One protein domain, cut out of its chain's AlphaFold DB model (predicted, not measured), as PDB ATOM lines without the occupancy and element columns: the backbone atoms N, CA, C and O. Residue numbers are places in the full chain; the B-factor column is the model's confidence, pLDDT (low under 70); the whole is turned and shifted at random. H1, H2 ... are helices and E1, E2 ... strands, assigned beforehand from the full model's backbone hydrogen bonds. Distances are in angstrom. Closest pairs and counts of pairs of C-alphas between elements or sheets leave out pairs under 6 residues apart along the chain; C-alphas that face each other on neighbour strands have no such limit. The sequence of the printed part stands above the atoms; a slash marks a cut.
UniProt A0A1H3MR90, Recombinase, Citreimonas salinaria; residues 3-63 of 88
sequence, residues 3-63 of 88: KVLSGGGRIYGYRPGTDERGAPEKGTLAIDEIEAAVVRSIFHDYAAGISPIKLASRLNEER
ATOM      1  N   LYS A   3      90.056 143.644 174.686       46.34
ATOM      2  CA  LYS A   3      91.208 142.790 175.015       46.34
ATOM      3  C   LYS A   3      90.705 141.508 175.669       46.34
ATOM      4  O   LYS A   3      90.302 141.520 176.826       46.34
ATOM      5  N   VAL A   4      90.704 140.412 174.915       54.06
ATOM      6  CA  VAL A   4      90.235 139.097 175.375       54.06
ATOM      7  C   VAL A   4      91.438 138.155 175.406       54.06
ATOM      8  O   VAL A   4      92.154 138.042 174.410       54.06
ATOM      9  N   LEU A   5      91.697 137.483 176.536       49.78
ATOM     10  CA  LEU A   5      92.714 136.428 176.578       49.78
ATOM     11  C   LEU A   5      92.241 135.269 175.694       49.78
ATOM     12  O   LEU A   5      91.294 134.560 176.027       49.78
ATOM     13  N   SER A   6      92.886 135.099 174.540       52.78
ATOM     14  CA  SER A   6      92.576 134.028 173.595       52.78
ATOM     15  C   SER A   6      92.938 132.674 174.208       52.78
ATOM     16  O   SER A   6      94.085 132.235 174.148       52.78
ATOM     17  N   GLY A   7      91.948 131.987 174.778       47.88
ATOM     18  CA  GLY A   7      92.021 130.580 175.190       47.88
ATOM     19  C   GLY A   7      92.098 129.595 174.010       47.88
ATOM     20  O   GLY A   7      91.550 128.502 174.088       47.88
ATOM     21  N   GLY A   8      92.720 129.986 172.889       57.91
ATOM     22  CA  GLY A   8      93.033 129.121 171.746       57.91
ATOM     23  C   GLY A   8      91.891 128.818 170.763       57.91
ATOM     24  O   GLY A   8      92.128 128.131 169.769       57.91
ATOM     25  N   GLY A   9      90.672 129.314 170.998       65.94
ATOM     26  CA  GLY A   9      89.498 129.063 170.151       65.94
ATOM     27  C   GLY A   9      89.112 130.240 169.252       65.94
ATOM     28  O   GLY A   9      89.205 131.395 169.660       65.94
ATOM     29  N   ARG A  10      88.636 129.948 168.033       76.62
ATOM     30  CA  ARG A  10      88.005 130.946 167.152       76.62
ATOM     31  C   ARG A  10      86.653 131.353 167.738       76.62
ATOM     32  O   ARG A  10      85.843 130.481 168.049       76.62
ATOM     33  N   ILE A  11      86.414 132.654 167.859       86.62
ATOM     34  CA  ILE A  11      85.132 133.214 168.292       86.62
ATOM     35  C   ILE A  11      84.394 133.657 167.031       86.62
ATOM     36  O   ILE A  11      84.911 134.471 166.276       86.62
ATOM     37  N   TYR A  12      83.215 133.095 166.782       88.38
ATOM     38  CA  TYR A  12      82.408 133.452 165.613       88.38
ATOM     39  C   TYR A  12      81.934 134.906 165.709       88.38
ATOM     40  O   TYR A  12      81.540 135.348 166.790       88.38
ATOM     41  N   GLY A  13      81.989 135.648 164.606       90.44
ATOM     42  CA  GLY A  13      81.726 137.094 164.601       90.44
ATOM     43  C   GLY A  13      82.958 137.951 164.892       90.44
ATOM     44  O   GLY A  13      82.870 139.179 164.858       90.44
ATOM     45  N   TYR A  14      84.109 137.327 165.160       89.94
ATOM     46  CA  TYR A  14      85.358 138.021 165.450       89.94
ATOM     47  C   TYR A  14      86.530 137.418 164.677       89.94
ATOM     48  O   TYR A  14      86.648 136.206 164.485       89.94
ATOM     49  N   ARG A  15      87.463 138.289 164.305       87.75
ATOM     50  CA  ARG A  15      88.742 137.950 163.675       87.75
ATOM     51  C   ARG A  15      89.902 138.531 164.488       87.75
ATOM     52  O   ARG A  15      89.680 139.473 165.249       87.75
ATOM     53  N   PRO A  16      91.132 137.999 164.364       88.12
ATOM     54  CA  PRO A  16      92.305 138.645 164.948       88.12
ATOM     55  C   PRO A  16      92.378 140.111 164.510       88.12
ATOM     56  O   PRO A  16      92.186 140.407 163.329       88.12
ATOM     57  N   GLY A  17      92.610 141.017 165.460       88.31
ATOM     58  CA  GLY A  17      92.864 142.415 165.126       88.31
ATOM     59  C   GLY A  17      94.205 142.569 164.409       88.31
ATOM     60  O   GLY A  17      95.073 141.695 164.487       88.31
ATOM     61  N   THR A  18      94.356 143.675 163.690       90.12
ATOM     62  CA  THR A  18      95.584 144.026 162.978       90.12
ATOM     63  C   THR A  18      96.040 145.421 163.372       90.12
ATOM     64  O   THR A  18      95.200 146.283 163.632       90.12
ATOM     65  N   ASP A  19      97.348 145.644 163.365       88.62
ATOM     66  CA  ASP A  19      97.936 146.970 163.537       88.62
ATOM     67  C   ASP A  19      97.748 147.861 162.289       88.62
ATOM     68  O   ASP A  19      97.154 147.458 161.283       88.62
ATOM     69  N   GLU A  20      98.290 149.081 162.338       87.19
ATOM     70  CA  GLU A  20      98.254 150.061 161.238       87.19
ATOM     71  C   GLU A  20      98.913 149.561 159.939       87.19
ATOM     72  O   GLU A  20      98.658 150.099 158.863       87.19
ATOM     73  N   ARG A  21      99.760 148.530 160.022       88.38
ATOM     74  CA  ARG A  21     100.464 147.916 158.888       88.38
ATOM     75  C   ARG A  21      99.770 146.644 158.394       88.38
ATOM     76  O   ARG A  21     100.262 146.009 157.463       88.38
ATOM     77  N   GLY A  22      98.640 146.267 158.998       84.88
ATOM     78  CA  GLY A  22      97.891 145.055 158.675       84.88
ATOM     79  C   GLY A  22      98.468 143.777 159.294       84.88
ATOM     80  O   GLY A  22      97.996 142.684 158.974       84.88
ATOM     81  N   ALA A  23      99.469 143.873 160.174       85.81
ATOM     82  CA  ALA A  23     100.036 142.711 160.845       85.81
ATOM     83  C   ALA A  23      99.131 142.269 162.011       85.81
ATOM     84  O   ALA A  23      98.607 143.123 162.727       85.81
ATOM     85  N   PRO A  24      98.937 140.954 162.244       83.50
ATOM     86  CA  PRO A  24      98.114 140.469 163.349       83.50
ATOM     87  C   PRO A  24      98.616 140.962 164.712       83.50
ATOM     88  O   PRO A  24      99.747 140.678 165.109       83.50
ATOM     89  N   GLU A  25      97.752 141.632 165.470       85.38
ATOM     90  CA  GLU A  25      98.071 142.134 166.803       85.38
ATOM     91  C   GLU A  25      97.609 141.126 167.867       85.38
ATOM     92  O   GLU A  25      96.417 140.858 168.065       85.38
ATOM     93  N   LYS A  26      98.572 140.522 168.568       79.25
ATOM     94  CA  LYS A  26      98.307 139.430 169.510       79.25
ATOM     95  C   LYS A  26      97.414 139.887 170.669       79.25
ATOM     96  O   LYS A  26      97.723 140.837 171.379       79.25
ATOM     97  N   GLY A  27      96.347 139.128 170.926       79.31
ATOM     98  CA  GLY A  27      95.416 139.394 172.031       79.31
ATOM     99  C   GLY A  27      94.346 140.438 171.714       79.31
ATOM    100  O   GLY A  27      93.623 140.863 172.617       79.31
ATOM    101  N   THR A  28      94.231 140.834 170.447       82.62
ATOM    102  CA  THR A  28      93.206 141.762 169.975       82.62
ATOM    103  C   THR A  28      92.221 141.046 169.067       82.62
ATOM    104  O   THR A  28      92.562 140.086 168.368       82.62
ATOM    105  N   LEU A  29      90.978 141.515 169.099       87.50
ATOM    106  CA  LEU A  29      89.916 141.042 168.229       87.50
ATOM    107  C   LEU A  29      89.284 142.237 167.527       87.50
ATOM    108  O   LEU A  29      89.013 143.268 168.147       87.50
ATOM    109  N   ALA A  30      89.024 142.058 166.241       90.06
ATOM    110  CA  ALA A  30      88.195 142.930 165.433       90.06
ATOM    111  C   ALA A  30      86.885 142.210 165.098       90.06
ATOM    112  O   ALA A  30      86.832 140.978 165.065       90.06
ATOM    113  N   ILE A  31      85.834 142.982 164.838       91.81
ATOM    114  CA  ILE A  31      84.569 142.435 164.353       91.81
ATOM    115  C   ILE A  31      84.799 141.884 162.939       91.81
ATOM    116  O   ILE A  31      85.435 142.526 162.095       91.81
ATOM    117  N   ASP A  32      84.313 140.670 162.702       92.38
ATOM    118  CA  ASP A  32      84.072 140.170 161.354       92.38
ATOM    119  C   ASP A  32      82.633 140.542 160.998       92.38
ATOM    120  O   ASP A  32      81.695 139.949 161.524       92.38
ATOM    121  N   GLU A  33      82.443 141.567 160.165       94.19
ATOM    122  CA  GLU A  33      81.101 142.102 159.902       94.19
ATOM    123  C   GLU A  33      80.165 141.096 159.232       94.19
ATOM    124  O   GLU A  33      78.953 141.164 159.440       94.19
ATOM    125  N   ILE A  34      80.711 140.140 158.475       92.19
ATOM    126  CA  ILE A  34      79.920 139.111 157.800       92.19
ATOM    127  C   ILE A  34      79.378 138.136 158.844       92.19
ATOM    128  O   ILE A  34      78.168 137.932 158.942       92.19
ATOM    129  N   GLU A  35      80.251 137.572 159.678       93.69
ATOM    130  CA  GLU A  35      79.819 136.642 160.724       93.69
ATOM    131  C   GLU A  35      78.997 137.346 161.818       93.69
ATOM    132  O   GLU A  35      78.023 136.788 162.327       93.69
ATOM    133  N   ALA A  36      79.332 138.593 162.156       95.00
ATOM    134  CA  ALA A  36      78.587 139.380 163.133       95.00
ATOM    135  C   ALA A  36      77.173 139.717 162.645       95.00
ATOM    136  O   ALA A  36      76.239 139.718 163.449       95.00
ATOM    137  N   ALA A  37      76.974 139.952 161.343       95.88
ATOM    138  CA  ALA A  37      75.639 140.119 160.770       95.88
ATOM    139  C   ALA A  37      74.776 138.859 160.947       95.88
ATOM    140  O   ALA A  37      73.609 138.977 161.325       95.88
ATOM    141  N   VAL A  38      75.354 137.667 160.768       95.25
ATOM    142  CA  VAL A  38      74.660 136.390 161.019       95.25
ATOM    143  C   VAL A  38      74.233 136.287 162.484       95.25
ATOM    144  O   VAL A  38      73.074 135.991 162.767       95.25
ATOM    145  N   VAL A  39      75.136 136.593 163.423       94.62
ATOM    146  CA  VAL A  39      74.819 136.598 164.862       94.62
ATOM    147  C   VAL A  39      73.676 137.569 165.166       94.62
ATOM    148  O   VAL A  39      72.709 137.187 165.823       94.62
ATOM    149  N   ARG A  40      73.747 138.805 164.654       96.06
ATOM    150  CA  ARG A  40      72.695 139.816 164.846       96.06
ATOM    151  C   ARG A  40      71.340 139.339 164.319       96.06
ATOM    152  O   ARG A  40      70.347 139.476 165.029       96.06
ATOM    153  N   SER A  41      71.300 138.741 163.126       95.69
ATOM    154  CA  SER A  41      70.062 138.186 162.563       95.69
ATOM    155  C   SER A  41      69.486 137.069 163.433       95.69
ATOM    156  O   SER A  41      68.292 137.095 163.712       95.69
ATOM    157  N   ILE A  42      70.314 136.140 163.925       95.00
ATOM    158  CA  ILE A  42      69.855 135.046 164.799       95.00
ATOM    159  C   ILE A  42      69.167 135.595 166.051       95.00
ATOM    160  O   ILE A  42      68.075 135.147 166.389       95.00
ATOM    161  N   PHE A  43      69.785 136.563 166.732       95.38
ATOM    162  CA  PHE A  43      69.206 137.140 167.947       95.38
ATOM    163  C   PHE A  43      67.939 137.948 167.667       95.38
ATOM    164  O   PHE A  43      66.992 137.860 168.445       95.38
ATOM    165  N   HIS A  44      67.899 138.695 166.562       96.62
ATOM    166  CA  HIS A  44      66.701 139.421 166.141       96.62
ATOM    167  C   HIS A  44      65.523 138.468 165.903       96.62
ATOM    168  O   HIS A  44      64.438 138.652 166.451       96.62
ATOM    169  N   ASP A  45      65.750 137.410 165.132       94.69
ATOM    170  CA  ASP A  45      64.710 136.451 164.776       94.69
ATOM    171  C   ASP A  45      64.260 135.614 165.974       94.69
ATOM    172  O   ASP A  45      63.072 135.330 166.138       94.69
ATOM    173  N   TYR A  46      65.200 135.255 166.848       93.00
ATOM    174  CA  TYR A  46      64.890 134.586 168.103       93.00
ATOM    175  C   TYR A  46      64.030 135.468 169.017       93.00
ATOM    176  O   TYR A  46      63.025 134.997 169.546       93.00
ATOM    177  N   ALA A  47      64.363 136.758 169.151       95.00
ATOM    178  CA  ALA A  47      63.553 137.721 169.902       95.00
ATOM    179  C   ALA A  47      62.149 137.912 169.297       95.00
ATOM    180  O   ALA A  47      61.199 138.186 170.027       95.00
ATOM    181  N   ALA A  48      61.998 137.704 167.986       94.94
ATOM    182  CA  ALA A  48      60.707 137.667 167.297       94.94
ATOM    183  C   ALA A  48      59.940 136.333 167.472       94.94
ATOM    184  O   ALA A  48      58.885 136.145 166.865       94.94
ATOM    185  N   GLY A  49      60.448 135.395 168.279       93.88
ATOM    186  CA  GLY A  49      59.803 134.113 168.577       93.88
ATOM    187  C   GLY A  49      60.068 133.009 167.550       93.88
ATOM    188  O   GLY A  49      59.421 131.959 167.590       93.88
ATOM    189  N   ILE A  50      61.009 133.202 166.620       93.75
ATOM    190  CA  ILE A  50      61.388 132.155 165.667       93.75
ATOM    191  C   ILE A  50      62.183 131.076 166.410       93.75
ATOM    192  O   ILE A  50      63.185 131.347 167.069       93.75
ATOM    193  N   SER A  51      61.743 129.820 166.284       92.00
ATOM    194  CA  SER A  51      62.388 128.713 166.988       92.00
ATOM    195  C   SER A  51      63.833 128.482 166.509       92.00
ATOM    196  O   SER A  51      64.122 128.623 165.314       92.00
ATOM    197  N   PRO A  52      64.744 128.033 167.397       90.56
ATOM    198  CA  PRO A  52      66.128 127.719 167.029       90.56
ATOM    199  C   PRO A  52      66.255 126.728 165.863       90.56
ATOM    200  O   PRO A  52      67.134 126.868 165.016       90.56
ATOM    201  N   ILE A  53      65.348 125.750 165.775       91.88
ATOM    202  CA  ILE A  53      65.314 124.764 164.682       91.88
ATOM    203  C   ILE A  53      65.001 125.434 163.342       91.88
ATOM    204  O   ILE A  53      65.645 125.126 162.334       91.88
ATOM    205  N   LYS A  54      64.029 126.355 163.317       93.31
ATOM    206  CA  LYS A  54      63.662 127.082 162.098       93.31
ATOM    207  C   LYS A  54      64.798 128.002 161.655       93.31
ATOM    208  O   LYS A  54      65.102 128.042 160.467       93.31
ATOM    209  N   LEU A  55      65.487 128.643 162.602       94.12
ATOM    210  CA  LEU A  55      66.685 129.434 162.313       94.12
ATOM    211  C   LEU A  55      67.812 128.585 161.726       94.12
ATOM    212  O   LEU A  55      68.333 128.917 160.668       94.12
ATOM    213  N   ALA A  56      68.149 127.456 162.354       92.50
ATOM    214  CA  ALA A  56      69.174 126.551 161.838       92.50
ATOM    215  C   ALA A  56      68.834 126.030 160.431       92.50
ATOM    216  O   ALA A  56      69.718 125.931 159.583       92.50
ATOM    217  N   SER A  57      67.560 125.727 160.166       93.50
ATOM    218  CA  SER A  57      67.095 125.301 158.839       93.50
ATOM    219  C   SER A  57      67.277 126.404 157.799       93.50
ATOM    220  O   SER A  57      67.926 126.160 156.787       93.50
ATOM    221  N   ARG A  58      66.831 127.633 158.098       95.00
ATOM    222  CA  ARG A  58      67.018 128.789 157.210       95.00
ATOM    223  C   ARG A  58      68.495 129.047 156.908       95.00
ATOM    224  O   ARG A  58      68.866 129.189 155.753       95.00
ATOM    225  N   LEU A  59      69.355 129.060 157.929       94.56
ATOM    226  CA  LEU A  59      70.794 129.295 157.746       94.56
ATOM    227  C   LEU A  59      71.446 128.218 156.863       94.56
ATOM    228  O   LEU A  59      72.339 128.522 156.074       94.56
ATOM    229  N   ASN A  60      70.990 126.966 156.966       93.38
ATOM    230  CA  ASN A  60      71.436 125.887 156.086       93.38
ATOM    231  C   ASN A  60      70.928 126.068 154.644       93.38
ATOM    232  O   ASN A  60      71.697 125.856 153.707       93.38
ATOM    233  N   GLU A  61      69.671 126.477 154.458       94.19
ATOM    234  CA  GLU A  61      69.079 126.780 153.143       94.19
ATOM    235  C   GLU A  61      69.804 127.943 152.448       94.19
ATOM    236  O   GLU A  61      70.130 127.859 151.264       94.19
ATOM    237  N   GLU A  62      70.160 128.979 153.210       93.56
ATOM    238  CA  GLU A  62      70.971 130.124 152.772       93.56
ATOM    239  C   GLU A  62      72.457 129.766 152.569       93.56
ATOM    240  O   GLU A  62      73.248 130.605 152.139       93.56
ATOM    241  N   ARG A  63      72.854 128.513 152.845       91.81
ATOM    242  CA  ARG A  63      74.233 127.999 152.763       91.81
ATOM    243  C   ARG A  63      75.236 128.779 153.617       91.81
ATOM    244  O   ARG A  63      76.420 128.860 153.285       91.81
TER     245      ARG A  63
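This is residues 3 to 63 of the 88 residues of the protein "Recombinase" of Citreimonas salinaria (UniProt A0A1H3MR90). A two-stranded hairpin, E1 and E2, makes one end of an elongated, loose model; helix H1 runs out from it to the other end, where the shorter helix H2 folds back beside the last turns of H1. The 61 printed residues include two named strands and then two named helices, in the order E1, E2, H1, H2, and the class is mixed, helices and strands. The sheet has the order E1 - E2 and is antiparallel. The radius of gyration of the C-alphas is 14.9 A, and the spans are 41 by 21 by 18 A, only just elongated.

Find C-alpha 14 at (85.358, 138.021, 165.450); from there E1, residues 14 to 18, runs 12.1 A. E2, residues 24 to 31, covers 13.7 A from first to last C-alpha. H1, residues 33 to 47, begins at C-alpha 33, (81.101, 142.102, 159.902), and runs 20.7 A. H2, residues 52 to 61, runs 14.2 A and ends at C-alpha 61, (69.079, 126.780, 153.143).

Look first at the hairpin of E1 and E2, antiparallel at 132 degrees, where N 30 and O 15 are 2.8 A apart and N 25 and O 17 are 2.9 A apart, both within hydrogen-bond range. E2 bends by 113 degrees at residue 27. The closest C-alphas of E1 and H1 are those of Tyr 14 and Ala 36, 7.3 A apart. H1 touches H2 with residues 42 to 46 alone; the closest C-alphas are those of Ile 42 and Leu 55, 6.9 A apart. This helical hairpin has a steep tilt of 39 degrees, opposite ways. H2 is apart from E1 and E2. In H1 and H2 every O i to N i+4 pair is within hydrogen-bond range.

The two C-alphas farthest apart, those of Arg 21 and Gly 49, are 44.0 A apart. The printed part has no cut, and the links E1 to E2, E2 to H1 and H1 to H2 are tight. The mean pLDDT of the printed part is 86.6, and residues 3 to 9 are under 70.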